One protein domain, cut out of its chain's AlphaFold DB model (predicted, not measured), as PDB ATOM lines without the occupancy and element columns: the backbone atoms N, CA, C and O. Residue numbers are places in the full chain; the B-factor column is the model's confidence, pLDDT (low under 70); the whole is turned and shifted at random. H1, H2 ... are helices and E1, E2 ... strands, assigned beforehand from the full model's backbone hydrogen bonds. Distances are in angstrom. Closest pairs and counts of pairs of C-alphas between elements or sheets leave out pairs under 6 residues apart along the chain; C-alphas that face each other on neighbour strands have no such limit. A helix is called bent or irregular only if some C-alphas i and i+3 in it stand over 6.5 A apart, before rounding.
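Overview. This is residues 845 to 1043 of the 1043 residues of the protein "ADP-ribosyltransferase exoenzyme" of Nocardiopsis sp. Huas11 (UniProt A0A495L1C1). The strand hairpin E1 and E2 leads from a group of crossed helices at one end of the domain toward a second, smaller hairpin, E3 and E4, at the other end. H1, H3, H2 and H4 make a closed ring of contacts at the helical end, while the long helix H5 runs near the middle, crossing H3, with the short H6 and the later H7 packed on it. The printed part has 199 residues, with seven named helices and four named strands in the order H1 H2 H3 E1 E2 H4 H5 E3 E4 H6 H7; each two-stranded sheet, E1 - E2 and E3 - E4, is antiparallel. The class is mostly helix, though under half of the residues, 99 of 199, are in named elements. The whole is compact and rounded, with a radius of gyration of the C-alphas of 16.9 A and spans of 44 by 43 by 29 A.

Along the chain. E1 covers residues 908 to 913, 15.0 A from first to last C-alpha, beginning at C-alpha 908 (-20.875, -39.720, -13.840). E2 covers residues 916 to 920 and is 13.2 A long. Before them stand H1, residues 866 to 877, 16.8 A; H2, residues 881 to 889; and H3, residues 893 to 905, 16.2 A. H3 is neither bent nor irregular, but only just: C-alphas 902 and 905 are 6.3 A apart. After E2 follow H4, residues 926 to 937, 16.7 A, and H5, residues 945 to 962, the longest helix at 25.5 A, which begins at C-alpha 945 (-40.871, -40.462, -32.469). E3 is residues 976 to 979, E4 residues 984 to 987 and H6 residues 996 to 999. H7, residues 1030 to 1041, is 16.6 A long and ends at C-alpha 1041 (-11.226, -31.302, -29.626).

Arrangement. E1 and E2 form an antiparallel hairpin, with N 910 and O 918 at 2.9 A and N 918 and O 910 at 2.9 A, within hydrogen-bond range. The closest C-alphas of E1 and E4 are those of Gly 913 and Tyr 985, 5.7 A apart. E3 and E4 are also an antiparallel hairpin, with N 979 and O 984 at 2.8 A. H3 and H5 are the hubs, touching three helices each. H5, with residues 952 to 959 alone, touches H3 about perpendicular at 74 degrees, the closest C-alphas being those of Val 899 and Glu 955, 6.0 A apart. H2 touches H3 at a steep tilt of 52 degrees, opposite ways, closest at the C-alphas of Thr 882 and Leu 896, 5.4 A. H4, with residues 932 to 937 alone, touches H2 about perpendicular at 77 degrees, closest at the C-alphas of Ile 885 and Gln 936, 4.6 A. H1 touches H4 at a steep tilt of 38 degrees, the same way, closest at the C-alphas of Asp 868 and Pro 926, 5.6 A; residues 926 to 929 alone of H4 take part. H1 also touches H3, closest at the C-alphas of Arg 876 and Phe 904, 6.2 A, while H3 and H4 are apart. H7 touches H5 at a steep tilt of 51 degrees, the same way, closest at the C-alphas of Val 957 and Ala 1034, 5.4 A. H6 touches H5, closest at the C-alphas of Glu 958 and Ala 996, 5.3 A. Every O i to N i+4 pair is within hydrogen-bond range in H1, H2, H4 and H7, against 8 of 9 in H3 and 13 of 14 in H5; H6 is too short for such a pair.

Size, cuts and confidence. The two C-alphas farthest apart are those of Glu 887 and Pro 980, at 46.3 A. The printed part has no cut and ends at residue 1043, the chain's last. The links H5 to E3, of 13 residues, and H6 to H7, of 30, are long. The mean pLDDT of the printed part is 80.6, and 38 residues are under 70, among them residues 862 to 871 and 978 to 987.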
ATOM      1  N   THR A 845     -30.455 -35.523   0.849       73.94
ATOM      2  CA  THR A 845     -29.280 -34.873   0.244       73.94
ATOM      3  C   THR A 845     -28.080 -34.928   1.195       73.94
ATOM      4  O   THR A 845     -28.198 -34.596   2.374       73.94
ATOM      5  N   ASP A 846     -26.909 -35.347   0.706       74.50
ATOM      6  CA  ASP A 846     -25.670 -35.376   1.489       74.50
ATOM      7  C   ASP A 846     -24.937 -34.018   1.513       74.50
ATOM      8  O   ASP A 846     -25.235 -33.089   0.763       74.50
ATOM      9  N   ALA A 847     -23.909 -33.908   2.360       73.69
ATOM     10  CA  ALA A 847     -23.100 -32.693   2.505       73.69
ATOM     11  C   ALA A 847     -22.216 -32.341   1.278       73.69
ATOM     12  O   ALA A 847     -21.372 -31.451   1.375       73.69
ATOM     13  N   SER A 848     -22.372 -33.038   0.147       70.62
ATOM     14  CA  SER A 848     -21.803 -32.700  -1.169       70.62
ATOM     15  C   SER A 848     -22.868 -32.309  -2.206       70.62
ATOM     16  O   SER A 848     -22.564 -32.221  -3.395       70.62
ATOM     17  N   GLY A 849     -24.113 -32.083  -1.770       72.19
ATOM     18  CA  GLY A 849     -25.233 -31.702  -2.634       72.19
ATOM     19  C   GLY A 849     -25.824 -32.862  -3.436       72.19
ATOM     20  O   GLY A 849     -26.630 -32.624  -4.329       72.19
ATOM     21  N   ARG A 850     -25.435 -34.113  -3.149       79.56
ATOM     22  CA  ARG A 850     -25.946 -35.297  -3.854       79.56
ATOM     23  C   ARG A 850     -27.186 -35.834  -3.184       79.56
ATOM     24  O   ARG A 850     -27.157 -36.107  -1.988       79.56
ATOM     25  N   TRP A 851     -28.225 -36.061  -3.970       80.44
ATOM     26  CA  TRP A 851     -29.451 -36.688  -3.499       80.44
ATOM     27  C   TRP A 851     -29.376 -38.217  -3.610       80.44
ATOM     28  O   TRP A 851     -28.763 -38.764  -4.531       80.44
ATOM     29  N   PHE A 852     -29.992 -38.903  -2.654       74.38
ATOM     30  CA  PHE A 852     -30.082 -40.356  -2.547       74.38
ATOM     31  C   PHE A 852     -31.547 -40.756  -2.383       74.38
ATOM     32  O   PHE A 852     -32.200 -40.265  -1.462       74.38
ATOM     33  N   ASP A 853     -32.032 -41.670  -3.223       70.06
ATOM     34  CA  ASP A 853     -33.408 -42.181  -3.154       70.06
ATOM     35  C   ASP A 853     -33.659 -43.136  -1.962       70.06
ATOM     36  O   ASP A 853     -32.760 -43.446  -1.172       70.06
ATOM     37  N   ASP A 854     -34.893 -43.643  -1.863       64.12
ATOM     38  CA  ASP A 854     -35.345 -44.674  -0.909       64.12
ATOM     39  C   ASP A 854     -34.446 -45.925  -0.858       64.12
ATOM     40  O   ASP A 854     -34.339 -46.593   0.173       64.12
ATOM     41  N   ARG A 855     -33.783 -46.245  -1.973       65.81
ATOM     42  CA  ARG A 855     -32.911 -47.416  -2.156       65.81
ATOM     43  C   ARG A 855     -31.432 -47.085  -1.946       65.81
ATOM     44  O   ARG A 855     -30.593 -47.983  -2.048       65.81
ATOM     45  N   GLY A 856     -31.100 -45.831  -1.632       74.75
ATOM     46  CA  GLY A 856     -29.731 -45.348  -1.454       74.75
ATOM     47  C   GLY A 856     -28.958 -45.179  -2.764       74.75
ATOM     48  O   GLY A 856     -27.726 -45.248  -2.761       74.75
ATOM     49  N   ILE A 857     -29.650 -44.988  -3.889       76.38
ATOM     50  CA  ILE A 857     -29.053 -44.746  -5.203       76.38
ATOM     51  C   ILE A 857     -28.707 -43.259  -5.321       76.38
ATOM     52  O   ILE A 857     -29.581 -42.401  -5.250       76.38
ATOM     53  N   ALA A 858     -27.423 -42.957  -5.525       83.31
ATOM     54  CA  ALA A 858     -26.934 -41.584  -5.647       83.31
ATOM     55  C   ALA A 858     -27.255 -40.958  -7.017       83.31
ATOM     56  O   ALA A 858     -26.994 -41.571  -8.064       83.31
ATOM     57  N   HIS A 859     -27.719 -39.712  -6.985       82.12
ATOM     58  CA  HIS A 859     -27.969 -38.823  -8.120       82.12
ATOM     59  C   HIS A 859     -27.208 -37.487  -7.976       82.12
ATOM     60  O   HIS A 859     -26.689 -37.165  -6.904       82.12
ATOM     61  N   ILE A 860     -27.114 -36.718  -9.067       84.06
ATOM     62  CA  ILE A 860     -26.503 -35.377  -9.079       84.06
ATOM     63  C   ILE A 860     -27.318 -34.376  -8.254       84.06
ATOM     64  O   ILE A 860     -26.750 -33.665  -7.429       84.06
ATOM     65  N   GLU A 861     -28.633 -34.348  -8.441       76.75
ATOM     66  CA  GLU A 861     -29.563 -33.437  -7.769       76.75
ATOM     67  C   GLU A 861     -30.863 -34.169  -7.397       76.75
ATOM     68  O   GLU A 861     -31.098 -35.280  -7.890       76.75
ATOM     69  N   PRO A 862     -31.699 -33.588  -6.513       64.50
ATOM     70  CA  PRO A 862     -33.052 -34.082  -6.272       64.50
ATOM     71  C   PRO A 862     -33.881 -34.093  -7.570       64.50
ATOM     72  O   PRO A 862     -33.720 -33.188  -8.391       64.50
ATOM     73  N   PRO A 863     -34.763 -35.086  -7.774       62.97
ATOM     74  CA  PRO A 863     -35.720 -35.074  -8.878       62.97
ATOM     75  C   PRO A 863     -36.755 -33.957  -8.702       62.97
ATOM     76  O   PRO A 863     -37.000 -33.508  -7.582       62.97
ATOM     77  N   THR A 864     -37.444 -33.594  -9.786       54.53
ATOM     78  CA  THR A 864     -38.636 -32.733  -9.711       54.53
ATOM     79  C   THR A 864     -39.747 -33.383  -8.883       54.53
ATOM     80  O   THR A 864     -40.409 -32.698  -8.112       54.53
ATOM     81  N   THR A 865     -39.937 -34.705  -9.002       53.44
ATOM     82  CA  THR A 865     -40.886 -35.464  -8.175       53.44
ATOM     83  C   THR A 865     -40.313 -36.805  -7.708       53.44
ATOM     84  O   THR A 865     -39.491 -37.440  -8.375       53.44
ATOM     85  N   ALA A 866     -40.823 -37.321  -6.587       53.78
ATOM     86  CA  ALA A 866     -40.551 -38.699  -6.174       53.78
ATOM     87  C   ALA A 866     -41.049 -39.737  -7.207       53.78
ATOM     88  O   ALA A 866     -40.460 -40.813  -7.337       53.78
ATOM     89  N   HIS A 867     -42.100 -39.415  -7.974       54.31
ATOM     90  CA  HIS A 867     -42.658 -40.288  -9.009       54.31
ATOM     91  C   HIS A 867     -41.640 -40.563 -10.130       54.31
ATOM     92  O   HIS A 867     -41.474 -41.716 -10.535       54.31
ATOM     93  N   ASP A 868     -40.888 -39.548 -10.570       58.88
ATOM     94  CA  ASP A 868     -39.851 -39.682 -11.604       58.88
ATOM     95  C   ASP A 868     -38.748 -40.656 -11.181       58.88
ATOM     96  O   ASP A 868     -38.362 -41.554 -11.936       58.88
ATOM     97  N   ALA A 869     -38.288 -40.543  -9.930       63.59
ATOM     98  CA  ALA A 869     -37.333 -41.481  -9.348       63.59
ATOM     99  C   ALA A 869     -37.901 -42.911  -9.291       63.59
ATOM    100  O   ALA A 869     -37.196 -43.868  -9.636       63.59
ATOM    101  N   ARG A 870     -39.189 -43.077  -8.941       63.81
ATOM    102  CA  ARG A 870     -39.868 -44.385  -8.977       63.81
ATOM    103  C   ARG A 870     -39.989 -44.933 -10.416       63.81
ATOM    104  O   ARG A 870     -39.751 -46.130 -10.597       63.81
ATOM    105  N   ILE A 871     -40.224 -44.114 -11.454       63.59
ATOM    106  CA  ILE A 871     -40.161 -44.566 -12.868       63.59
ATOM    107  C   ILE A 871     -38.737 -44.984 -13.256       63.59
ATOM    108  O   ILE A 871     -38.554 -46.084 -13.781       63.59
ATOM    109  N   TYR A 872     -37.721 -44.164 -12.977       77.12
ATOM    110  CA  TYR A 872     -36.321 -44.493 -13.282       77.12
ATOM    111  C   TYR A 872     -35.909 -45.811 -12.608       77.12
ATOM    112  O   TYR A 872     -35.240 -46.642 -13.223       77.12
ATOM    113  N   ASN A 873     -36.384 -46.068 -11.388       75.56
ATOM    114  CA  ASN A 873     -36.187 -47.337 -10.687       75.56
ATOM    115  C   ASN A 873     -36.942 -48.530 -11.297       75.56
ATOM    116  O   ASN A 873     -36.423 -49.647 -11.242       75.56
ATOM    117  N   ARG A 874     -38.096 -48.325 -11.949       74.56
ATOM    118  CA  ARG A 874     -38.737 -49.356 -12.790       74.56
ATOM    119  C   ARG A 874     -37.920 -49.631 -14.060       74.56
ATOM    120  O   ARG A 874     -37.645 -50.791 -14.355       74.56
ATOM    121  N   ILE A 875     -37.436 -48.595 -14.752       78.88
ATOM    122  CA  ILE A 875     -36.588 -48.733 -15.955       78.88
ATOM    123  C   ILE A 875     -35.277 -49.470 -15.629       78.88
ATOM    124  O   ILE A 875     -34.884 -50.381 -16.358       78.88
ATOM    125  N   ARG A 876     -34.628 -49.153 -14.501       82.38
ATOM    126  CA  ARG A 876     -33.438 -49.870 -13.994       82.38
ATOM    127  C   ARG A 876     -33.697 -51.359 -13.725       82.38
ATOM    128  O   ARG A 876     -32.786 -52.166 -13.886       82.38
ATOM    129  N   ALA A 877     -34.909 -51.722 -13.306       79.75
ATOM    130  CA  ALA A 877     -35.280 -53.101 -12.991       79.75
ATOM    131  C   ALA A 877     -35.703 -53.930 -14.221       79.75
ATOM    132  O   ALA A 877     -35.573 -55.156 -14.192       79.75
ATOM    133  N   ASP A 878     -36.194 -53.296 -15.292       77.25
ATOM    134  CA  ASP A 878     -36.594 -53.999 -16.517       77.25
ATOM    135  C   ASP A 878     -35.384 -54.560 -17.281       77.25
ATOM    136  O   ASP A 878     -34.332 -53.923 -17.390       77.25
ATOM    137  N   VAL A 879     -35.543 -55.761 -17.840       84.50
ATOM    138  CA  VAL A 879     -34.501 -56.483 -18.574       84.50
ATOM    139  C   VAL A 879     -35.032 -56.887 -19.947       84.50
ATOM    140  O   VAL A 879     -35.859 -57.792 -20.073       84.50
ATOM    141  N   GLY A 880     -34.489 -56.259 -20.992       82.19
ATOM    142  CA  GLY A 880     -34.859 -56.513 -22.389       82.19
ATOM    143  C   GLY A 880     -35.886 -55.528 -22.956       82.19
ATOM    144  O   GLY A 880     -36.351 -55.723 -24.075       82.19
ATOM    145  N   ASP A 881     -36.215 -54.472 -22.218       87.12
ATOM    146  CA  ASP A 881     -36.876 -53.260 -22.708       87.12
ATOM    147  C   ASP A 881     -36.149 -52.639 -23.906       87.12
ATOM    148  O   ASP A 881     -36.801 -52.322 -24.893       87.12
ATOM    149  N   THR A 882     -34.815 -52.576 -23.895       94.19
ATOM    150  CA  THR A 882     -33.999 -52.128 -25.043       94.19
ATOM    151  C   THR A 882     -34.268 -52.949 -26.306       94.19
ATOM    152  O   THR A 882     -34.368 -52.401 -27.403       94.19
ATOM    153  N   GLY A 883     -34.489 -54.260 -26.162       90.31
ATOM    154  CA  GLY A 883     -34.921 -55.135 -27.254       90.31
ATOM    155  C   GLY A 883     -36.333 -54.818 -27.754       90.31
ATOM    156  O   GLY A 883     -36.556 -54.785 -28.961       90.31
ATOM    157  N   ARG A 884     -37.276 -54.523 -26.846       92.25
ATOM    158  CA  ARG A 884     -38.649 -54.116 -27.206       92.25
ATOM    159  C   ARG A 884     -38.656 -52.765 -27.925       92.25
ATOM    160  O   ARG A 884     -39.288 -52.638 -28.967       92.25
ATOM    161  N   ILE A 885     -37.898 -51.791 -27.421       90.81
ATOM    162  CA  ILE A 885     -37.737 -50.463 -28.027       90.81
ATOM    163  C   ILE A 885     -37.127 -50.586 -29.429       90.81
ATOM    164  O   ILE A 885     -37.636 -49.965 -30.359       90.81
ATOM    165  N   ALA A 886     -36.101 -51.420 -29.627       93.56
ATOM    166  CA  ALA A 886     -35.514 -51.654 -30.950       93.56
ATOM    167  C   ALA A 886     -36.526 -52.227 -31.959       93.56
ATOM    168  O   ALA A 886     -36.560 -51.794 -33.111       93.56
ATOM    169  N   GLU A 887     -37.376 -53.171 -31.533       89.12
ATOM    170  CA  GLU A 887     -38.415 -53.763 -32.388       89.12
ATOM    171  C   GLU A 887     -39.500 -52.752 -32.810       89.12
ATOM    172  O   GLU A 887     -40.022 -52.877 -33.918       89.12
ATOM    173  N   GLN A 888     -39.811 -51.749 -31.977       87.38
ATOM    174  CA  GLN A 888     -40.805 -50.706 -32.284       87.38
ATOM    175  C   GLN A 888     -40.219 -49.498 -33.040       87.38
ATOM    176  O   GLN A 888     -40.873 -48.941 -33.917       87.38
ATOM    177  N   THR A 889     -38.996 -49.078 -32.703       87.19
ATOM    178  CA  THR A 889     -38.403 -47.800 -33.156       87.19
ATOM    179  C   THR A 889     -37.387 -47.951 -34.291       87.19
ATOM    180  O   THR A 889     -37.082 -46.982 -34.982       87.19
ATOM    181  N   GLY A 890     -36.842 -49.154 -34.504       89.56
ATOM    182  CA  GLY A 890     -35.813 -49.420 -35.515       89.56
ATOM    183  C   GLY A 890     -34.386 -49.001 -35.130       89.56
ATOM    184  O   GLY A 890     -33.471 -49.198 -35.931       89.56
ATOM    185  N   ALA A 891     -34.172 -48.463 -33.925       92.00
ATOM    186  CA  ALA A 891     -32.840 -48.184 -33.391       92.00
ATOM    187  C   ALA A 891     -32.068 -49.476 -33.044       92.00
ATOM    188  O   ALA A 891     -32.655 -50.508 -32.711       92.00
ATOM    189  N   SER A 892     -30.732 -49.431 -33.106       95.44
ATOM    190  CA  SER A 892     -29.872 -50.557 -32.714       95.44
ATOM    191  C   SER A 892     -30.011 -50.878 -31.219       95.44
ATOM    192  O   SER A 892     -29.902 -49.996 -30.366       95.44
ATOM    193  N   VAL A 893     -30.171 -52.168 -30.894       95.31
ATOM    194  CA  VAL A 893     -30.162 -52.668 -29.505       95.31
ATOM    195  C   VAL A 893     -28.846 -52.299 -28.817       95.31
ATOM    196  O   VAL A 893     -28.851 -51.872 -27.673       95.31
ATOM    197  N   GLU A 894     -27.722 -52.378 -29.528       94.44
ATOM    198  CA  GLU A 894     -26.394 -52.016 -29.022       94.44
ATOM    199  C   GLU A 894     -26.218 -50.503 -28.769       94.44
ATOM    200  O   GLU A 894     -25.328 -50.098 -28.016       94.44
ATOM    201  N   VAL A 895     -27.057 -49.655 -29.376       94.81
ATOM    202  CA  VAL A 895     -27.168 -48.229 -29.029       94.81
ATOM    203  C   VAL A 895     -28.061 -48.050 -27.805       94.81
ATOM    204  O   VAL A 895     -27.638 -47.403 -26.852       94.81
ATOM    205  N   LEU A 896     -29.240 -48.675 -27.788       95.62
ATOM    206  CA  LEU A 896     -30.195 -48.592 -26.676       95.62
ATOM    207  C   LEU A 896     -29.633 -49.155 -25.363       95.62
ATOM    208  O   LEU A 896     -29.827 -48.541 -24.320       95.62
ATOM    209  N   ASP A 897     -28.885 -50.260 -25.398       95.50
ATOM    210  CA  ASP A 897     -28.182 -50.819 -24.234       95.50
ATOM    211  C   ASP A 897     -27.144 -49.830 -23.677       95.50
ATOM    212  O   ASP A 897     -27.015 -49.687 -22.460       95.50
ATOM    213  N   ARG A 898     -26.422 -49.105 -24.549       95.25
ATOM    214  CA  ARG A 898     -25.441 -48.091 -24.125       95.25
ATOM    215  C   ARG A 898     -26.119 -46.848 -23.558       95.25
ATOM    216  O   ARG A 898     -25.672 -46.365 -22.526       95.25
ATOM    217  N   VAL A 899     -27.182 -46.350 -24.191       95.38
ATOM    218  CA  VAL A 899     -27.947 -45.199 -23.679       95.38
ATOM    219  C   VAL A 899     -28.642 -45.556 -22.362       95.38
ATOM    220  O   VAL A 899     -28.605 -44.765 -21.424       95.38
ATOM    221  N   LYS A 900     -29.173 -46.781 -22.225       94.38
ATOM    222  CA  LYS A 900     -29.744 -47.257 -20.960       94.38
ATOM    223  C   LYS A 900     -28.707 -47.282 -19.836       94.38
ATOM    224  O   LYS A 900     -28.980 -46.825 -18.725       94.38
ATOM    225  N   GLU A 901     -27.521 -47.811 -20.125       94.31
ATOM    226  CA  GLU A 901     -26.390 -47.811 -19.197       94.31
ATOM    227  C   GLU A 901     -25.957 -46.376 -18.845       94.31
ATOM    228  O   GLU A 901     -25.753 -46.076 -17.672       94.31
ATOM    229  N   HIS A 902     -25.866 -45.485 -19.838       93.25
ATOM    230  CA  HIS A 902     -25.459 -44.084 -19.685       93.25
ATOM    231  C   HIS A 902     -26.418 -43.273 -18.807       93.25
ATOM    232  O   HIS A 902     -25.969 -42.701 -17.817       93.25
ATOM    233  N   ILE A 903     -27.718 -43.262 -19.116       93.06
ATOM    234  CA  ILE A 903     -28.699 -42.419 -18.415       93.06
ATOM    235  C   ILE A 903     -29.176 -43.021 -17.092       93.06
ATOM    236  O   ILE A 903     -29.228 -42.324 -16.078       93.06
ATOM    237  N   PHE A 904     -29.522 -44.311 -17.062       89.50
ATOM    238  CA  PHE A 904     -30.218 -44.881 -15.903       89.50
ATOM    239  C   PHE A 904     -29.289 -45.588 -14.907       89.50
ATOM    240  O   PHE A 904     -29.603 -45.608 -13.713       89.50
ATOM    241  N   MET A 905     -28.175 -46.181 -15.356       88.06
ATOM    242  CA  MET A 905     -27.364 -47.102 -14.535       88.06
ATOM    243  C   MET A 905     -26.082 -46.480 -13.971       88.06
ATOM    244  O   MET A 905     -25.756 -46.696 -12.795       88.06
ATOM    245  N   ARG A 906     -25.342 -45.757 -14.815       92.25
ATOM    246  CA  ARG A 906     -23.964 -45.316 -14.578       92.25
ATOM    247  C   ARG A 906     -23.908 -44.027 -13.757       92.25
ATOM    248  O   ARG A 906     -24.724 -43.130 -13.920       92.25
ATOM    249  N   GLU A 907     -22.929 -43.946 -12.859       92.25
ATOM    250  CA  GLU A 907     -22.589 -42.707 -12.151       92.25
ATOM    251  C   GLU A 907     -21.533 -41.941 -12.950       92.25
ATOM    252  O   GLU A 907     -20.545 -42.532 -13.394       92.25
ATOM    253  N   HIS A 908     -21.737 -40.634 -13.095       89.81
ATOM    254  CA  HIS A 908     -20.875 -39.720 -13.840       89.81
ATOM    255  C   HIS A 908     -20.355 -38.606 -12.937       89.81
ATOM    256  O   HIS A 908     -20.986 -38.258 -11.941       89.81
ATOM    257  N   ASP A 909     -19.222 -38.028 -13.327       90.25
ATOM    258  CA  ASP A 909     -18.694 -36.793 -12.748       90.25
ATOM    259  C   ASP A 909     -19.277 -35.601 -13.533       90.25
ATOM    260  O   ASP A 909     -18.844 -35.308 -14.652       90.25
ATOM    261  N   VAL A 910     -20.286 -34.934 -12.968       88.75
ATOM    262  CA  VAL A 910     -21.008 -33.811 -13.595       88.75
ATOM    263  C   VAL A 910     -20.548 -32.488 -12.990       88.75
ATOM    264  O   VAL A 910     -20.471 -32.351 -11.770       88.75
ATOM    265  N   ALA A 911     -20.241 -31.505 -13.841       86.69
ATOM    266  CA  ALA A 911     -19.971 -30.144 -13.396       86.69
ATOM    267  C   ALA A 911     -21.295 -29.426 -13.096       86.69
ATOM    268  O   ALA A 911     -22.131 -29.275 -13.982       86.69
ATOM    269  N   VAL A 912     -21.453 -28.990 -11.850       83.69
ATOM    270  CA  VAL A 912     -22.673 -28.362 -11.298       83.69
ATOM    271  C   VAL A 912     -22.458 -26.884 -10.945       83.69
ATOM    272  O   VAL A 912     -23.388 -26.178 -10.574       83.69
ATOM    273  N   GLY A 913     -21.220 -26.402 -11.068       82.81
ATOM    274  CA  GLY A 913     -20.849 -25.014 -10.827       82.81
ATOM    275  C   GLY A 913     -19.365 -24.748 -11.111       82.81
ATOM    276  O   GLY A 913     -18.628 -25.661 -11.492       82.81
ATOM    277  N   PRO A 914     -18.885 -23.505 -10.908       83.81
ATOM    278  CA  PRO A 914     -17.519 -23.093 -11.232       83.81
ATOM    279  C   PRO A 914     -16.476 -23.856 -10.400       83.81
ATOM    280  O   PRO A 914     -16.243 -23.551  -9.231       83.81
ATOM    281  N   GLY A 915     -15.824 -24.856 -10.997       86.31
ATOM    282  CA  GLY A 915     -14.918 -25.764 -10.288       86.31
ATOM    283  C   GLY A 915     -15.606 -26.784  -9.369       86.31
ATOM    284  O   GLY A 915     -14.900 -27.530  -8.689       86.31
ATOM    285  N   GLU A 916     -16.943 -26.852  -9.345       87.00
ATOM    286  CA  GLU A 916     -17.699 -27.848  -8.576       87.00
ATOM    287  C   GLU A 916     -18.074 -29.034  -9.472       87.00
ATOM    288  O   GLU A 916     -18.727 -28.881 -10.506       87.00
ATOM    289  N   VAL A 917     -17.654 -30.231  -9.058       88.38
ATOM    290  CA  VAL A 917     -17.948 -31.499  -9.733       88.38
ATOM    291  C   VAL A 917     -18.561 -32.459  -8.728       88.38
ATOM    292  O   VAL A 917     -18.025 -32.646  -7.633       88.38
ATOM    293  N   ARG A 918     -19.669 -33.082  -9.120       87.62
ATOM    294  CA  ARG A 918     -20.495 -33.939  -8.276       87.62
ATOM    295  C   ARG A 918     -20.644 -35.316  -8.933       87.62
ATOM    296  O   ARG A 918     -20.857 -35.399 -10.138       87.62
ATOM    297  N   GLN A 919     -20.496 -36.391  -8.150       89.25
ATOM    298  CA  GLN A 919     -20.484 -37.770  -8.661       89.25
ATOM    299  C   GLN A 919     -21.782 -38.524  -8.336       89.25
ATOM    300  O   GLN A 919     -22.020 -38.863  -7.171       89.25
ATOM    301  N   GLY A 920     -22.581 -38.848  -9.354       86.75
ATOM    302  CA  GLY A 920     -23.871 -39.535  -9.210       86.75
ATOM    303  C   GLY A 920     -24.521 -39.876 -10.557       86.75
ATOM    304  O   GLY A 920     -23.951 -39.612 -11.612       86.75
ATOM    305  N   ARG A 921     -25.708 -40.493 -10.540       88.25
ATOM    306  CA  ARG A 921     -26.545 -40.664 -11.747       88.25
ATOM    307  C   ARG A 921     -27.207 -39.348 -12.131       88.25
ATOM    308  O   ARG A 921     -27.493 -38.536 -11.252       88.25
ATOM    309  N   PHE A 922     -27.519 -39.164 -13.410       86.62
ATOM    310  CA  PHE A 922     -28.316 -38.016 -13.843       86.62
ATOM    311  C   PHE A 922     -29.648 -37.937 -13.087       86.62
ATOM    312  O   PHE A 922     -30.228 -38.956 -12.695       86.62
ATOM    313  N   THR A 923     -30.100 -36.714 -12.839       81.06
ATOM    314  CA  THR A 923     -31.359 -36.423 -12.150       81.06
ATOM    315  C   THR A 923     -32.541 -36.999 -12.949       81.06
ATOM    316  O   THR A 923     -32.534 -36.900 -14.179       81.06
ATOM    317  N   PRO A 924     -33.538 -37.644 -12.310       74.62
ATOM    318  CA  PRO A 924     -34.719 -38.151 -13.007       74.62
ATOM    319  C   PRO A 924     -35.490 -37.029 -13.708       74.62
ATOM    320  O   PRO A 924     -35.791 -36.013 -13.086       74.62
ATOM    321  N   MET A 925     -35.821 -37.224 -14.987       66.56
ATOM    322  CA  MET A 925     -36.562 -36.263 -15.810       66.56
ATOM    323  C   MET A 925     -37.860 -36.901 -16.342       66.56
ATOM    324  O   MET A 925     -37.774 -37.954 -16.987       66.56
ATOM    325  N   PRO A 926     -39.043 -36.278 -16.141       61.66
ATOM    326  CA  PRO A 926     -40.333 -36.884 -16.487       61.66
ATOM    327  C   PRO A 926     -40.432 -37.340 -17.948       61.66
ATOM    328  O   PRO A 926     -40.773 -38.488 -18.228       61.66
ATOM    329  N   HIS A 927     -40.058 -36.468 -18.890       61.06
ATOM    330  CA  HIS A 927     -40.218 -36.707 -20.328       61.06
ATOM    331  C   HIS A 927     -39.351 -37.869 -20.853       61.06
ATOM    332  O   HIS A 927     -39.796 -38.629 -21.710       61.06
ATOM    333  N   ILE A 928     -38.148 -38.079 -20.301       78.19
ATOM    334  CA  ILE A 928     -37.302 -39.242 -20.631       78.19
ATOM    335  C   ILE A 928     -37.939 -40.530 -20.096       78.19
ATOM    336  O   ILE A 928     -38.011 -41.538 -20.806       78.19
ATOM    337  N   ALA A 929     -38.427 -40.499 -18.853       71.75
ATOM    338  CA  ALA A 929     -39.137 -41.614 -18.227       71.75
ATOM    339  C   ALA A 929     -40.394 -42.010 -19.025       71.75
ATOM    340  O   ALA A 929     -40.651 -43.200 -19.255       71.75
ATOM    341  N   GLU A 930     -41.146 -41.014 -19.491       72.31
ATOM    342  CA  GLU A 930     -42.331 -41.168 -20.326       72.31
ATOM    343  C   GLU A 930     -41.985 -41.728 -21.712       72.31
ATOM    344  O   GLU A 930     -42.525 -42.769 -22.094       72.31
ATOM    345  N   TRP A 931     -41.059 -41.110 -22.455       80.12
ATOM    346  CA  TRP A 931     -40.659 -41.578 -23.788       80.12
ATOM    347  C   TRP A 931     -40.102 -42.999 -23.757       80.12
ATOM    348  O   TRP A 931     -40.488 -43.814 -24.596       80.12
ATOM    349  N   TRP A 932     -39.258 -43.341 -22.777       82.62
ATOM    350  CA  TRP A 932     -38.752 -44.707 -22.621       82.62
ATOM    351  C   TRP A 932     -39.903 -45.701 -22.403       82.62
ATOM    352  O   TRP A 932     -39.934 -46.768 -23.019       82.62
ATOM    353  N   THR A 933     -40.898 -45.318 -21.593       78.00
ATOM    354  CA  THR A 933     -42.095 -46.119 -21.285       78.00
ATOM    355  C   THR A 933     -43.038 -46.268 -22.489       78.00
ATOM    356  O   THR A 933     -43.500 -47.378 -22.782       78.00
ATOM    357  N   LYS A 934     -43.277 -45.192 -23.245       75.44
ATOM    358  CA  LYS A 934     -44.049 -45.199 -24.499       75.44
ATOM    359  C   LYS A 934     -43.349 -46.020 -25.587       75.44
ATOM    360  O   LYS A 934     -43.996 -46.823 -26.261       75.44
ATOM    361  N   ALA A 935     -42.029 -45.902 -25.724       81.88
ATOM    362  CA  ALA A 935     -41.252 -46.641 -26.716       81.88
ATOM    363  C   ALA A 935     -41.228 -48.157 -26.442       81.88
ATOM    364  O   ALA A 935     -41.457 -48.945 -27.360       81.88
ATOM    365  N   GLN A 936     -41.045 -48.594 -25.188       79.50
ATOM    366  CA  GLN A 936     -41.041 -50.032 -24.857       79.50
ATOM    367  C   GLN A 936     -42.416 -50.711 -24.991       79.50
ATOM    368  O   GLN A 936     -42.483 -51.937 -25.105       79.50
ATOM    369  N   THR A 937     -43.503 -49.932 -24.948       76.25
ATOM    370  CA  THR A 937     -44.886 -50.419 -25.074       76.25
ATOM    371  C   THR A 937     -45.447 -50.288 -26.492       76.25
ATOM    372  O   THR A 937     -46.556 -50.760 -26.739       76.25
ATOM    373  N   GLY A 938     -44.707 -49.678 -27.429       74.38
ATOM    374  CA  GLY A 938     -45.200 -49.378 -28.778       74.38
ATOM    375  C   GLY A 938     -46.305 -48.313 -28.801       74.38
ATOM    376  O   GLY A 938     -47.140 -48.326 -29.699       74.38
ATOM    377  N   ARG A 939     -46.340 -47.428 -27.793       73.44
ATOM    378  CA  ARG A 939     -47.314 -46.329 -27.644       73.44
ATOM    379  C   ARG A 939     -46.763 -44.953 -28.024       73.44
ATOM    380  O   ARG A 939     -47.512 -43.985 -27.987       73.44
ATOM    381  N   ILE A 940     -45.472 -44.848 -28.345       75.56
ATOM    382  CA  ILE A 940     -44.883 -43.599 -28.836       75.56
ATOM    383  C   ILE A 940     -45.491 -43.247 -30.202       75.56
ATOM    384  O   ILE A 940     -45.481 -44.069 -31.118       75.56
ATOM    385  N   SER A 941     -46.052 -42.046 -30.325       70.38
ATOM    386  CA  SER A 941     -46.714 -41.587 -31.548       70.38
ATOM    387  C   SER A 941     -45.719 -41.172 -32.637       70.38
ATOM    388  O   SER A 941     -44.572 -40.812 -32.360       70.38
ATOM    389  N   ASP A 942     -46.185 -41.118 -33.888       75.44
ATOM    390  CA  ASP A 942     -45.402 -40.605 -35.023       75.44
ATOM    391  C   ASP A 942     -44.986 -39.121 -34.858       75.44
ATOM    392  O   ASP A 942     -44.050 -38.664 -35.516       75.44
ATOM    393  N   ALA A 943     -45.636 -38.366 -33.960       64.12
ATOM    394  CA  ALA A 943     -45.288 -36.980 -33.629       64.12
ATOM    395  C   ALA A 943     -44.191 -36.866 -32.547       64.12
ATOM    396  O   ALA A 943     -43.391 -35.920 -32.557       64.12
ATOM    397  N   GLU A 944     -44.129 -37.833 -31.629       74.00
ATOM    398  CA  GLU A 944     -43.106 -37.941 -30.579       74.00
ATOM    399  C   GLU A 944     -41.839 -38.642 -31.078       74.00
ATOM    400  O   GLU A 944     -40.734 -38.242 -30.707       74.00
ATOM    401  N   MET A 945     -41.977 -39.647 -31.951       80.44
ATOM    402  CA  MET A 945     -40.871 -40.462 -32.469       80.44
ATOM    403  C   MET A 945     -39.679 -39.626 -32.982       80.44
ATOM    404  O   MET A 945     -38.548 -39.966 -32.638       80.44
ATOM    405  N   PRO A 946     -39.851 -38.501 -33.715       81.94
ATOM    406  CA  PRO A 946     -38.724 -37.670 -34.145       81.94
ATOM    407  C   PRO A 946     -38.026 -36.914 -33.006       81.94
ATOM    408  O   PRO A 946     -36.874 -36.526 -33.173       81.94
ATOM    409  N   ALA A 947     -38.700 -36.653 -31.880       76.50
ATOM    410  CA  ALA A 947     -38.088 -36.042 -30.697       76.50
ATOM    411  C   ALA A 947     -37.313 -37.087 -29.886       76.50
ATOM    412  O   ALA A 947     -36.124 -36.898 -29.647       76.50
ATOM    413  N   PHE A 948     -37.938 -38.234 -29.598       84.50
ATOM    414  CA  PHE A 948     -37.265 -39.382 -28.984       84.50
ATOM    415  C   PHE A 948     -36.041 -39.838 -29.791       84.50
ATOM    416  O   PHE A 948     -35.017 -40.175 -29.207       84.50
ATOM    417  N   HIS A 949     -36.109 -39.817 -31.127       87.38
ATOM    418  CA  HIS A 949     -34.980 -40.191 -31.980       87.38
ATOM    419  C   HIS A 949     -33.816 -39.193 -31.903       87.38
ATOM    420  O   HIS A 949     -32.675 -39.632 -31.801       87.38
ATOM    421  N   ARG A 950     -34.078 -37.874 -31.853       86.44
ATOM    422  CA  ARG A 950     -33.020 -36.865 -31.632       86.44
ATOM    423  C   ARG A 950     -32.433 -36.919 -30.224       86.44
ATOM    424  O   ARG A 950     -31.223 -36.793 -30.091       86.44
ATOM    425  N   TRP A 951     -33.252 -37.152 -29.198       90.75
ATOM    426  CA  TRP A 951     -32.753 -37.432 -27.848       90.75
ATOM    427  C   TRP A 951     -31.853 -38.677 -27.854       90.75
ATOM    428  O   TRP A 951     -30.703 -38.626 -27.434       90.75
ATOM    429  N   LEU A 952     -32.307 -39.778 -28.457       91.25
ATOM    430  CA  LEU A 952     -31.506 -40.995 -28.568       91.25
ATOM    431  C   LEU A 952     -30.214 -40.778 -29.384       91.25
ATOM    432  O   LEU A 952     -29.208 -41.420 -29.094       91.25
ATOM    433  N   GLU A 953     -30.208 -39.874 -30.370       91.38
ATOM    434  CA  GLU A 953     -29.007 -39.445 -31.103       91.38
ATOM    435  C   GLU A 953     -28.038 -38.643 -30.215       91.38
ATOM    436  O   GLU A 953     -26.840 -38.944 -30.211       91.38
ATOM    437  N   HIS A 954     -28.553 -37.681 -29.437       93.56
ATOM    438  CA  HIS A 954     -27.806 -36.900 -28.444       93.56
ATOM    439  C   HIS A 954     -27.069 -37.836 -27.481       93.56
ATOM    440  O   HIS A 954     -25.836 -37.879 -27.469       93.56
ATOM    441  N   GLU A 955     -27.818 -38.687 -26.779       94.44
ATOM    442  CA  GLU A 955     -27.297 -39.668 -25.822       94.44
ATOM    443  C   GLU A 955     -26.320 -40.663 -26.466       94.44
ATOM    444  O   GLU A 955     -25.296 -41.045 -25.885       94.44
ATOM    445  N   ALA A 956     -26.608 -41.099 -27.698       95.12
ATOM    446  CA  ALA A 956     -25.758 -42.038 -28.419       95.12
ATOM    447  C   ALA A 956     -24.381 -41.450 -28.761       95.12
ATOM    448  O   ALA A 956     -23.424 -42.225 -28.843       95.12
ATOM    449  N   VAL A 957     -24.267 -40.135 -28.955       95.19
ATOM    450  CA  VAL A 957     -22.993 -39.445 -29.211       95.19
ATOM    451  C   VAL A 957     -22.344 -38.976 -27.907       95.19
ATOM    452  O   VAL A 957     -21.149 -39.216 -27.732       95.19
ATOM    453  N   GLU A 958     -23.099 -38.392 -26.971       94.56
ATOM    454  CA  GLU A 958     -22.585 -37.899 -25.682       94.56
ATOM    455  C   GLU A 958     -21.878 -39.010 -24.895       94.56
ATOM    456  O   GLU A 958     -20.698 -38.885 -24.556       94.56
ATOM    457  N   SER A 959     -22.554 -40.151 -24.710       95.75
ATOM    458  CA  SER A 959     -21.997 -41.333 -24.040       95.75
ATOM    459  C   SER A 959     -20.657 -41.781 -24.638       95.75
ATOM    460  O   SER A 959     -19.753 -42.207 -23.917       95.75
ATOM    461  N   LEU A 960     -20.487 -41.640 -25.957       96.75
ATOM    462  CA  LEU A 960     -19.276 -42.027 -26.684       96.75
ATOM    463  C   LEU A 960     -18.175 -40.961 -26.669       96.75
ATOM    464  O   LEU A 960     -17.011 -41.322 -26.857       96.75
ATOM    465  N   LEU A 961     -18.506 -39.689 -26.431       95.00
ATOM    466  CA  LEU A 961     -17.545 -38.622 -26.126       95.00
ATOM    467  C   LEU A 961     -17.025 -38.757 -24.688       95.00
ATOM    468  O   LEU A 961     -15.816 -38.667 -24.455       95.00
ATOM    469  N   MET A 962     -17.907 -39.072 -23.737       94.31
ATOM    470  CA  MET A 962     -17.530 -39.329 -22.345       94.31
ATOM    471  C   MET A 962     -16.680 -40.596 -22.200       94.31
ATOM    472  O   MET A 962     -15.642 -40.568 -21.541       94.31
ATOM    473  N   GLU A 963     -17.008 -41.683 -22.910       94.25
ATOM    474  CA  GLU A 963     -16.159 -42.888 -22.962       94.25
ATOM    475  C   GLU A 963     -14.788 -42.656 -23.638       94.25
ATOM    476  O   GLU A 963     -13.860 -43.443 -23.430       94.25
ATOM    477  N   ARG A 964     -14.613 -41.557 -24.390       93.44
ATOM    478  CA  ARG A 964     -13.311 -41.101 -24.923       93.44
ATOM    479  C   ARG A 964     -12.523 -40.215 -23.945       93.44
ATOM    480  O   ARG A 964     -11.334 -39.996 -24.166       93.44
ATOM    481  N   GLY A 965     -13.135 -39.777 -22.841       90.25
ATOM    482  CA  GLY A 965     -12.495 -38.991 -21.778       90.25
ATOM    483  C   GLY A 965     -12.821 -37.495 -21.781       90.25
ATOM    484  O   GLY A 965     -12.156 -36.738 -21.075       90.25
ATOM    485  N   MET A 966     -13.820 -37.060 -22.554       91.06
ATOM    486  CA  MET A 966     -14.394 -35.714 -22.444       91.06
ATOM    487  C   MET A 966     -15.304 -35.642 -21.198       91.06
ATOM    488  O   MET A 966     -16.039 -36.599 -20.952       91.06
ATOM    489  N   PRO A 967     -15.287 -34.568 -20.387       90.25
ATOM    490  CA  PRO A 967     -16.233 -34.428 -19.277       90.25
ATOM    491  C   PRO A 967     -17.648 -34.145 -19.809       90.25
ATOM    492  O   PRO A 967     -17.780 -33.592 -20.899       90.25
ATOM    493  N   TYR A 968     -18.697 -34.469 -19.043       87.56
ATOM    494  CA  TYR A 968     -20.098 -34.173 -19.403       87.56
ATOM    495  C   TYR A 968     -20.292 -32.681 -19.732       87.56
ATOM    496  O   TYR A 968     -20.644 -32.308 -20.850       87.56
ATOM    497  N   LEU A 969     -19.917 -31.830 -18.776       86.62
ATOM    498  CA  LEU A 969     -19.747 -30.386 -18.908       86.62
ATOM    499  C   LEU A 969     -18.339 -30.023 -18.427       86.62
ATOM    500  O   LEU A 969     -17.808 -30.666 -17.517       86.62
ATOM    501  N   SER A 970     -17.725 -28.994 -19.012       86.44
ATOM    502  CA  SER A 970     -16.460 -28.463 -18.491       86.44
ATOM    503  C   SER A 970     -16.673 -27.877 -17.095       86.44
ATOM    504  O   SER A 970     -17.557 -27.049 -16.904       86.44
ATOM    505  N   SER A 971     -15.841 -28.270 -16.128       87.50
ATOM    506  CA  SER A 971     -15.840 -27.705 -14.772       87.50
ATOM    507  C   SER A 971     -14.963 -26.459 -14.622       87.50
ATOM    508  O   SER A 971     -14.810 -25.949 -13.511       87.50
ATOM    509  N   ASP A 972     -14.380 -25.947 -15.711       86.69
ATOM    510  CA  ASP A 972     -13.649 -24.682 -15.668       86.69
ATOM    511  C   ASP A 972     -14.604 -23.529 -15.292       86.69
ATOM    512  O   ASP A 972     -15.684 -23.428 -15.878       86.69
ATOM    513  N   PRO A 973     -14.246 -22.630 -14.356       84.31
ATOM    514  CA  PRO A 973     -15.054 -21.457 -14.040       84.31
ATOM    515  C   PRO A 973     -15.445 -20.585 -15.244       84.31
ATOM    516  O   PRO A 973     -16.481 -19.931 -15.185       84.31
ATOM    517  N   ALA A 974     -14.671 -20.584 -16.336       81.69
ATOM    518  CA  ALA A 974     -15.008 -19.881 -17.579       81.69
ATOM    519  C   ALA A 974     -16.075 -20.590 -18.445       81.69
ATOM    520  O   ALA A 974     -16.552 -20.009 -19.421       81.69
ATOM    521  N   ALA A 975     -16.471 -21.820 -18.095       77.94
ATOM    522  CA  ALA A 975     -17.617 -22.529 -18.672       77.94
ATOM    523  C   ALA A 975     -18.947 -22.204 -17.969       77.94
ATOM    524  O   ALA A 975     -20.002 -22.656 -18.414       77.94
ATOM    525  N   PHE A 976     -18.917 -21.429 -16.881       77.38
ATOM    526  CA  PHE A 976     -20.085 -21.030 -16.101       77.38
ATOM    527  C   PHE A 976     -20.232 -19.508 -16.063       77.38
ATOM    528  O   PHE A 976     -19.270 -18.752 -16.194       77.38
ATOM    529  N   HIS A 977     -21.457 -19.045 -15.837       76.31
ATOM    530  CA  HIS A 977     -21.745 -17.653 -15.511       76.31
ATOM    531  C   HIS A 977     -22.734 -17.601 -14.354       76.31
ATOM    532  O   HIS A 977     -23.573 -18.488 -14.222       76.31
ATOM    533  N   TRP A 978     -22.632 -16.573 -13.513       64.12
ATOM    534  CA  TRP A 978     -23.689 -16.300 -12.545       64.12
ATOM    535  C   TRP A 978     -24.936 -15.844 -13.299       64.12
ATOM    536  O   TRP A 978     -24.859 -14.898 -14.090       64.12
ATOM    537  N   ASP A 979     -26.058 -16.509 -13.051       59.72
ATOM    538  CA  ASP A 979     -27.362 -16.120 -13.563       59.72
ATOM    539  C   ASP A 979     -28.200 -15.520 -12.418       59.72
ATOM    540  O   ASP A 979     -28.618 -16.243 -11.505       59.72
ATOM    541  N   PRO A 980     -28.436 -14.193 -12.424       41.00
ATOM    542  CA  PRO A 980     -29.199 -13.528 -11.378       41.00
ATOM    543  C   PRO A 980     -30.704 -13.824 -11.438       41.00
ATOM    544  O   PRO A 980     -31.401 -13.423 -10.513       41.00
ATOM    545  N   VAL A 981     -31.216 -14.499 -12.480       42.66
ATOM    546  CA  VAL A 981     -32.621 -14.943 -12.541       42.66
ATOM    547  C   VAL A 981     -32.835 -16.147 -11.620       42.66
ATOM    548  O   VAL A 981     -33.694 -16.114 -10.747       42.66
ATOM    549  N   TYR A 982     -32.010 -17.188 -11.759       40.50
ATOM    550  CA  TYR A 982     -32.129 -18.417 -10.960       40.50
ATOM    551  C   TYR A 982     -31.423 -18.331  -9.592       40.50
ATOM    552  O   TYR A 982     -31.661 -19.157  -8.703       40.50
ATOM    553  N   GLY A 983     -30.549 -17.333  -9.410       44.88
ATOM    554  CA  GLY A 983     -29.739 -17.169  -8.200       44.88
ATOM    555  C   GLY A 983     -28.644 -18.232  -8.077       44.88
ATOM    556  O   GLY A 983     -28.376 -18.713  -6.979       44.88
ATOM    557  N   GLY A 984     -28.046 -18.630  -9.204       63.78
ATOM    558  CA  GLY A 984     -27.087 -19.732  -9.285       63.78
ATOM    559  C   GLY A 984     -26.099 -19.588 -10.444       63.78
ATOM    560  O   GLY A 984     -26.020 -18.544 -11.089       63.78
ATOM    561  N   TYR A 985     -25.326 -20.642 -10.717       68.00
ATOM    562  CA  TYR A 985     -24.369 -20.669 -11.825       68.00
ATOM    563  C   TYR A 985     -24.872 -21.528 -12.985       68.00
ATOM    564  O   TYR A 985     -24.865 -22.753 -12.908       68.00
ATOM    565  N   SER A 986     -25.227 -20.884 -14.092       69.19
ATOM    566  CA  SER A 986     -25.687 -21.556 -15.309       69.19
ATOM    567  C   SER A 986     -24.509 -21.838 -16.262       69.19
ATOM    568  O   SER A 986     -23.605 -20.998 -16.398       69.19
ATOM    569  N   PRO A 987     -24.478 -22.980 -16.972       67.25
ATOM    570  CA  PRO A 987     -23.422 -23.272 -17.937       67.25
ATOM    571  C   PRO A 987     -23.509 -22.354 -19.170       67.25
ATOM    572  O   PRO A 987     -24.564 -22.162 -19.773       67.25
ATOM    573  N   ARG A 988     -22.369 -21.795 -19.581       70.31
ATOM    574  CA  ARG A 988     -22.142 -21.141 -20.880       70.31
ATOM    575  C   ARG A 988     -20.842 -21.698 -21.469       70.31
ATOM    576  O   ARG A 988     -19.784 -21.107 -21.253       70.31
ATOM    577  N   PRO A 989     -20.894 -22.803 -22.237       66.12
ATOM    578  CA  PRO A 989     -19.703 -23.331 -22.890       66.12
ATOM    579  C   PRO A 989     -19.097 -22.301 -23.850       66.12
ATOM    580  O   PRO A 989     -19.797 -21.447 -24.410       66.12
ATOM    581  N   SER A 990     -17.789 -22.401 -24.049       65.31
ATOM    582  CA  SER A 990     -16.981 -21.583 -24.960       65.31
ATOM    583  C   SER A 990     -15.975 -22.475 -25.694       65.31
ATOM    584  O   SER A 990     -15.801 -23.630 -25.311       65.31
ATOM    585  N   ALA A 991     -15.328 -21.959 -26.747       65.88
ATOM    586  CA  ALA A 991     -14.466 -22.749 -27.634       65.88
ATOM    587  C   ALA A 991     -13.378 -23.556 -26.895       65.88
ATOM    588  O   ALA A 991     -13.155 -24.719 -27.226       65.88
ATOM    589  N   ASP A 992     -12.771 -22.971 -25.858       69.94
ATOM    590  CA  ASP A 992     -11.726 -23.600 -25.037       69.94
ATOM    591  C   ASP A 992     -12.272 -24.525 -23.921       69.94
ATOM    592  O   ASP A 992     -11.503 -25.207 -23.242       69.94
ATOM    593  N   HIS A 993     -13.594 -24.543 -23.692       79.94
ATOM    594  CA  HIS A 993     -14.231 -25.126 -22.502       79.94
ATOM    595  C   HIS A 993     -15.547 -25.874 -22.805       79.94
ATOM    596  O   HIS A 993     -16.517 -25.784 -22.049       79.94
ATOM    597  N   TYR A 994     -15.593 -26.620 -23.907       83.25
ATOM    598  CA  TYR A 994     -16.707 -27.517 -24.230       83.25
ATOM    599  C   TYR A 994     -16.672 -28.831 -23.420       83.25
ATOM    600  O   TYR A 994     -15.604 -29.402 -23.193       83.25
ATOM    601  N   GLY A 995     -17.847 -29.329 -23.016       86.81
ATOM    602  CA  GLY A 995     -18.061 -30.713 -22.573       86.81
ATOM    603  C   GLY A 995     -18.812 -31.557 -23.611       86.81
ATOM    604  O   GLY A 995     -19.288 -31.038 -24.623       86.81
ATOM    605  N   ALA A 996     -18.946 -32.855 -23.342       90.31
ATOM    606  CA  ALA A 996     -19.613 -33.830 -24.204       90.31
ATOM    607  C   ALA A 996     -21.063 -33.439 -24.511       90.31
ATOM    608  O   ALA A 996     -21.451 -33.441 -25.677       90.31
ATOM    609  N   HIS A 997     -21.811 -33.005 -23.494       88.69
ATOM    610  CA  HIS A 997     -23.198 -32.551 -23.614       88.69
ATOM    611  C   HIS A 997     -23.349 -31.371 -24.587       88.69
ATOM    612  O   HIS A 997     -24.331 -31.232 -25.309       88.69
ATOM    613  N   ASN A 998     -22.329 -30.511 -24.655       85.31
ATOM    614  CA  ASN A 998     -22.340 -29.321 -25.502       85.31
ATOM    615  C   ASN A 998     -21.937 -29.601 -26.959       85.31
ATOM    616  O   ASN A 998     -22.157 -28.748 -27.818       85.31
ATOM    617  N   LEU A 999     -21.305 -30.750 -27.222       87.88
ATOM    618  CA  LEU A 999     -20.846 -31.170 -28.549       87.88
ATOM    619  C   LEU A 999     -21.646 -32.352 -29.113       87.88
ATOM    620  O   LEU A 999     -21.527 -32.642 -30.303       87.88
ATOM    621  N   ALA A1000     -22.485 -32.994 -28.302       89.88
ATOM    622  CA  ALA A1000     -23.531 -33.894 -28.760       89.88
ATOM    623  C   ALA A1000     -24.554 -33.149 -29.654       89.88
ATOM    624  O   ALA A1000     -24.715 -31.930 -29.520       89.88
ATOM    625  N   PRO A1001     -25.226 -33.850 -30.587       87.06
ATOM    626  CA  PRO A1001     -26.253 -33.259 -31.438       87.06
ATOM    627  C   PRO A1001     -27.451 -32.759 -30.622       87.06
ATOM    628  O   PRO A1001     -27.794 -33.341 -29.598       87.06
ATOM    629  N   ALA A1002     -28.098 -31.682 -31.057       77.44
ATOM    630  CA  ALA A1002     -29.181 -31.052 -30.310       77.44
ATOM    631  C   ALA A1002     -30.502 -31.844 -30.364       77.44
ATOM    632  O   ALA A1002     -31.078 -32.082 -31.426       77.44
ATOM    633  N   GLU A1003     -31.043 -32.156 -29.189       75.06
ATOM    634  CA  GLU A1003     -32.356 -32.786 -29.006       75.06
ATOM    635  C   GLU A1003     -33.536 -31.852 -29.354       75.06
ATOM    636  O   GLU A1003     -34.500 -32.253 -30.022       75.06
ATOM    637  N   GLY A1004     -33.460 -30.582 -28.944       55.34
ATOM    638  CA  GLY A1004     -34.582 -29.640 -28.988       55.34
ATOM    639  C   GLY A1004     -34.916 -29.066 -30.370       55.34
ATOM    640  O   GLY A1004     -36.055 -28.663 -30.597       55.34
ATOM    641  N   ILE A1005     -33.966 -29.057 -31.313       65.94
ATOM    642  CA  ILE A1005     -34.108 -28.397 -32.626       65.94
ATOM    643  C   ILE A1005     -33.980 -29.383 -33.806       65.94
ATOM    644  O   ILE A1005     -33.342 -30.422 -33.661       65.94
ATOM    645  N   PRO A1006     -34.569 -29.097 -34.989       69.50
ATOM    646  CA  PRO A1006     -34.523 -30.018 -36.133       69.50
ATOM    647  C   PRO A1006     -33.161 -30.134 -36.838       69.50
ATOM    648  O   PRO A1006     -32.962 -31.091 -37.583       69.50
ATOM    649  N   ASP A1007     -32.256 -29.169 -36.649       78.81
ATOM    650  CA  ASP A1007     -30.861 -29.251 -37.099       78.81
ATOM    651  C   ASP A1007     -29.992 -29.744 -35.930       78.81
ATOM    652  O   ASP A1007     -29.798 -28.978 -34.981       78.81
ATOM    653  N   PRO A1008     -29.442 -30.974 -35.982       76.56
ATOM    654  CA  PRO A1008     -28.646 -31.531 -34.891       76.56
ATOM    655  C   PRO A1008     -27.403 -30.705 -34.535       76.56
ATOM    656  O   PRO A1008     -26.860 -30.877 -33.450       76.56
ATOM    657  N   TRP A1009     -26.936 -29.813 -35.414       83.38
ATOM    658  CA  TRP A1009     -25.723 -29.014 -35.198       83.38
ATOM    659  C   TRP A1009     -26.003 -27.505 -35.138       83.38
ATOM    660  O   TRP A1009     -25.073 -26.709 -35.021       83.38
ATOM    661  N   GLY A1010     -27.278 -27.097 -35.178       74.88
ATOM    662  CA  GLY A1010     -27.698 -25.690 -35.191       74.88
ATOM    663  C   GLY A1010     -27.416 -24.911 -33.897       74.88
ATOM    664  O   GLY A1010     -27.608 -23.697 -33.862       74.88
ATOM    665  N   HIS A1011     -26.959 -25.585 -32.836       75.88
ATOM    666  CA  HIS A1011     -26.516 -24.988 -31.568       75.88
ATOM    667  C   HIS A1011     -25.012 -24.671 -31.524       75.88
ATOM    668  O   HIS A1011     -24.557 -23.992 -30.598       75.88
ATOM    669  N   TYR A1012     -24.229 -25.155 -32.494       77.69
ATOM    670  CA  TYR A1012     -22.806 -24.839 -32.598       77.69
ATOM    671  C   TYR A1012     -22.595 -23.343 -32.904       77.69
ATOM    672  O   TYR A1012     -23.385 -22.703 -33.599       77.69
ATOM    673  N   ARG A1013     -21.514 -22.766 -32.367       66.88
ATOM    674  CA  ARG A1013     -21.134 -21.355 -32.583       66.88
ATOM    675  C   ARG A1013     -20.064 -21.239 -33.671       66.88
ATOM    676  O   ARG A1013     -19.530 -22.248 -34.112       66.88
ATOM    677  N   GLU A1014     -19.727 -20.010 -34.076       59.59
ATOM    678  CA  GLU A1014     -18.844 -19.713 -35.224       59.59
ATOM    679  C   GLU A1014     -17.472 -20.427 -35.211       59.59
ATOM    680  O   GLU A1014     -16.880 -20.614 -36.272       59.59
ATOM    681  N   ASP A1015     -16.981 -20.849 -34.041       64.94
ATOM    682  CA  ASP A1015     -15.715 -21.576 -33.871       64.94
ATOM    683  C   ASP A1015     -15.818 -23.111 -34.054       64.94
ATOM    684  O   ASP A1015     -14.794 -23.795 -34.007       64.94
ATOM    685  N   TRP A1016     -17.018 -23.678 -34.255       71.25
ATOM    686  CA  TRP A1016     -17.245 -25.128 -34.377       71.25
ATOM    687  C   TRP A1016     -18.080 -25.507 -35.612       71.25
ATOM    688  O   TRP A1016     -19.292 -25.323 -35.659       71.25
ATOM    689  N   ASP A1017     -17.428 -26.105 -36.615       78.00
ATOM    690  CA  ASP A1017     -18.104 -26.721 -37.766       78.00
ATOM    691  C   ASP A1017     -18.850 -28.008 -37.358       78.00
ATOM    692  O   ASP A1017     -18.361 -28.793 -36.543       78.00
ATOM    693  N   ALA A1018     -19.963 -28.319 -38.026       82.69
ATOM    694  CA  ALA A1018     -20.634 -29.619 -37.915       82.69
ATOM    695  C   ALA A1018     -19.706 -30.806 -38.305       82.69
ATOM    696  O   ALA A1018     -18.771 -30.642 -39.109       82.69
ATOM    697  N   PRO A1019     -19.931 -32.027 -37.775       86.88
ATOM    698  CA  PRO A1019     -19.280 -33.238 -38.274       86.88
ATOM    699  C   PRO A1019     -19.686 -33.527 -39.729       86.88
ATOM    700  O   PRO A1019     -20.792 -33.222 -40.174       86.88
ATOM    701  N   SER A1020     -18.781 -34.128 -40.501       87.06
ATOM    702  CA  SER A1020     -19.008 -34.474 -41.912       87.06
ATOM    703  C   SER A1020     -19.803 -35.771 -42.109       87.06
ATOM    704  O   SER A1020     -20.198 -36.097 -43.233       87.06
ATOM    705  N   ILE A1021     -20.048 -36.511 -41.024       88.31
ATOM    706  CA  ILE A1021     -20.818 -37.755 -40.991       88.31
ATOM    707  C   ILE A1021     -22.263 -37.471 -40.556       88.31
ATOM    708  O   ILE A1021     -22.519 -37.094 -39.419       88.31
ATOM    709  N   THR A1022     -23.225 -37.723 -41.447       85.06
ATOM    710  CA  THR A1022     -24.658 -37.705 -41.110       85.06
ATOM    711  C   THR A1022     -25.037 -38.922 -40.246       85.06
ATOM    712  O   THR A1022     -24.597 -40.032 -40.570       85.06
ATOM    713  N   PRO A1023     -25.874 -38.764 -39.205       84.88
ATOM    714  CA  PRO A1023     -26.465 -39.870 -38.444       84.88
ATOM    715  C   PRO A1023     -27.163 -40.920 -39.320       84.88
ATOM    716  O   PRO A1023     -27.783 -40.611 -40.341       84.88
ATOM    717  N   ALA A1024     -27.055 -42.187 -38.924       88.19
ATOM    718  CA  ALA A1024     -27.834 -43.289 -39.478       88.19
ATOM    719  C   ALA A1024     -29.166 -43.427 -38.726       88.19
ATOM    720  O   ALA A1024     -29.221 -43.209 -37.521       88.19
ATOM    721  N   ALA A1025     -30.230 -43.861 -39.408       86.38
ATOM    722  CA  ALA A1025     -31.551 -44.011 -38.787       86.38
ATOM    723  C   ALA A1025     -31.579 -45.024 -37.619       86.38
ATOM    724  O   ALA A1025     -32.362 -44.862 -36.692       86.38
ATOM    725  N   ASP A1026     -30.698 -46.030 -37.634       91.25
ATOM    726  CA  ASP A1026     -30.518 -46.999 -36.542       91.25
ATOM    727  C   ASP A1026     -29.473 -46.561 -35.491       91.25
ATOM    728  O   ASP A1026     -29.173 -47.318 -34.566       91.25
ATOM    729  N   LEU A1027     -28.902 -45.358 -35.654       93.69
ATOM    730  CA  LEU A1027     -27.818 -44.751 -34.867       93.69
ATOM    731  C   LEU A1027     -26.512 -45.571 -34.810       93.69
ATOM    732  O   LEU A1027     -25.598 -45.262 -34.041       93.69
ATOM    733  N   SER A1028     -26.361 -46.577 -35.679       92.50
ATOM    734  CA  SER A1028     -25.217 -47.506 -35.692       92.50
ATOM    735  C   SER A1028     -23.858 -46.861 -36.003       92.50
ATOM    736  O   SER A1028     -22.817 -47.493 -35.811       92.50
ATOM    737  N   ASN A1029     -23.837 -45.608 -36.471       93.81
ATOM    738  CA  ASN A1029     -22.628 -44.847 -36.791       93.81
ATOM    739  C   ASN A1029     -22.270 -43.746 -35.773       93.81
ATOM    740  O   ASN A1029     -21.300 -43.024 -36.019       93.81
ATOM    741  N   ALA A1030     -22.977 -43.638 -34.640       94.56
ATOM    742  CA  ALA A1030     -22.707 -42.629 -33.605       94.56
ATOM    743  C   ALA A1030     -21.235 -42.617 -33.135       94.56
ATOM    744  O   ALA A1030     -20.674 -41.556 -32.882       94.56
ATOM    745  N   ASP A1031     -20.564 -43.774 -33.116       95.50
ATOM    746  CA  ASP A1031     -19.142 -43.891 -32.752       95.50
ATOM    747  C   ASP A1031     -18.185 -43.197 -33.734       95.50
ATOM    748  O   ASP A1031     -17.156 -42.656 -33.327       95.50
ATOM    749  N   ALA A1032     -18.543 -43.141 -35.020       95.19
ATOM    750  CA  ALA A1032     -17.771 -42.414 -36.024       95.19
ATOM    751  C   ALA A1032     -17.990 -40.892 -35.916       95.19
ATOM    752  O   ALA A1032     -17.053 -40.129 -36.133       95.19
ATOM    753  N   ILE A1033     -19.199 -40.465 -35.532       94.06
ATOM    754  CA  ILE A1033     -19.541 -39.060 -35.263       94.06
ATOM    755  C   ILE A1033     -18.803 -38.580 -34.005       94.06
ATOM    756  O   ILE A1033     -18.048 -37.612 -34.067       94.06
ATOM    757  N   ALA A1034     -18.908 -39.321 -32.898       94.94
ATOM    758  CA  ALA A1034     -18.174 -39.051 -31.662       94.94
ATOM    759  C   ALA A1034     -16.646 -39.083 -31.862       94.94
ATOM    760  O   ALA A1034     -15.930 -38.298 -31.244       94.94
ATOM    761  N   GLN A1035     -16.120 -39.945 -32.745       94.44
ATOM    762  CA  GLN A1035     -14.704 -39.905 -33.121       94.44
ATOM    763  C   GLN A1035     -14.336 -38.623 -33.880       94.44
ATOM    764  O   GLN A1035     -13.331 -38.010 -33.536       94.44
ATOM    765  N   GLU A1036     -15.116 -38.200 -34.881       93.06
ATOM    766  CA  GLU A1036     -14.829 -36.969 -35.635       93.06
ATOM    767  C   GLU A1036     -14.883 -35.721 -34.740       93.06
ATOM    768  O   GLU A1036     -14.036 -34.840 -34.869       93.06
ATOM    769  N   ILE A1037     -15.837 -35.667 -33.807       90.75
ATOM    770  CA  ILE A1037     -15.965 -34.595 -32.813       90.75
ATOM    771  C   ILE A1037     -14.759 -34.611 -31.857       90.75
ATOM    772  O   ILE A1037     -14.073 -33.600 -31.705       90.75
ATOM    773  N   PHE A1038     -14.429 -35.760 -31.263       90.25
ATOM    774  CA  PHE A1038     -13.312 -35.865 -30.318       90.25
ATOM    775  C   PHE A1038     -11.946 -35.581 -30.970       90.25
ATOM    776  O   PHE A1038     -11.113 -34.897 -30.378       90.25
ATOM    777  N   GLU A1039     -11.716 -36.036 -32.207       88.81
ATOM    778  CA  GLU A1039     -10.480 -35.736 -32.948       88.81
ATOM    779  C   GLU A1039     -10.316 -34.238 -33.258       88.81
ATOM    780  O   GLU A1039      -9.185 -33.796 -33.449       88.81
ATOM    781  N   ARG A1040     -11.395 -33.442 -33.298       82.19
ATOM    782  CA  ARG A1040     -11.326 -31.972 -33.428       82.19
ATOM    783  C   ARG A1040     -11.028 -31.270 -32.099       82.19
ATOM    784  O   ARG A1040     -10.425 -30.206 -32.124       82.19
ATOM    785  N   PHE A1041     -11.431 -31.856 -30.972       78.56
ATOM    786  CA  PHE A1041     -11.226 -31.302 -29.626       78.56
ATOM    787  C   PHE A1041      -9.795 -31.516 -29.085       78.56
ATOM    788  O   PHE A1041      -9.296 -30.691 -28.330       78.56
ATOM    789  N   ASP A1042      -9.109 -32.594 -29.487       68.00
ATOM    790  CA  ASP A1042      -7.730 -32.936 -29.065       68.00
ATOM    791  C   ASP A1042      -6.624 -32.319 -29.975       68.00
ATOM    792  O   ASP A1042      -5.552 -32.911 -30.139       68.00
ATOM    793  N   GLN A1043      -6.877 -31.166 -30.625       59.91
ATOM    794  CA  GLN A1043      -5.989 -30.536 -31.636       59.91
ATOM    795  C   GLN A1043      -5.502 -29.118 -31.296       59.91
ATOM    796  O   GLN A1043      -4.271 -28.903 -31.448       59.91
TER     797      GLN A1043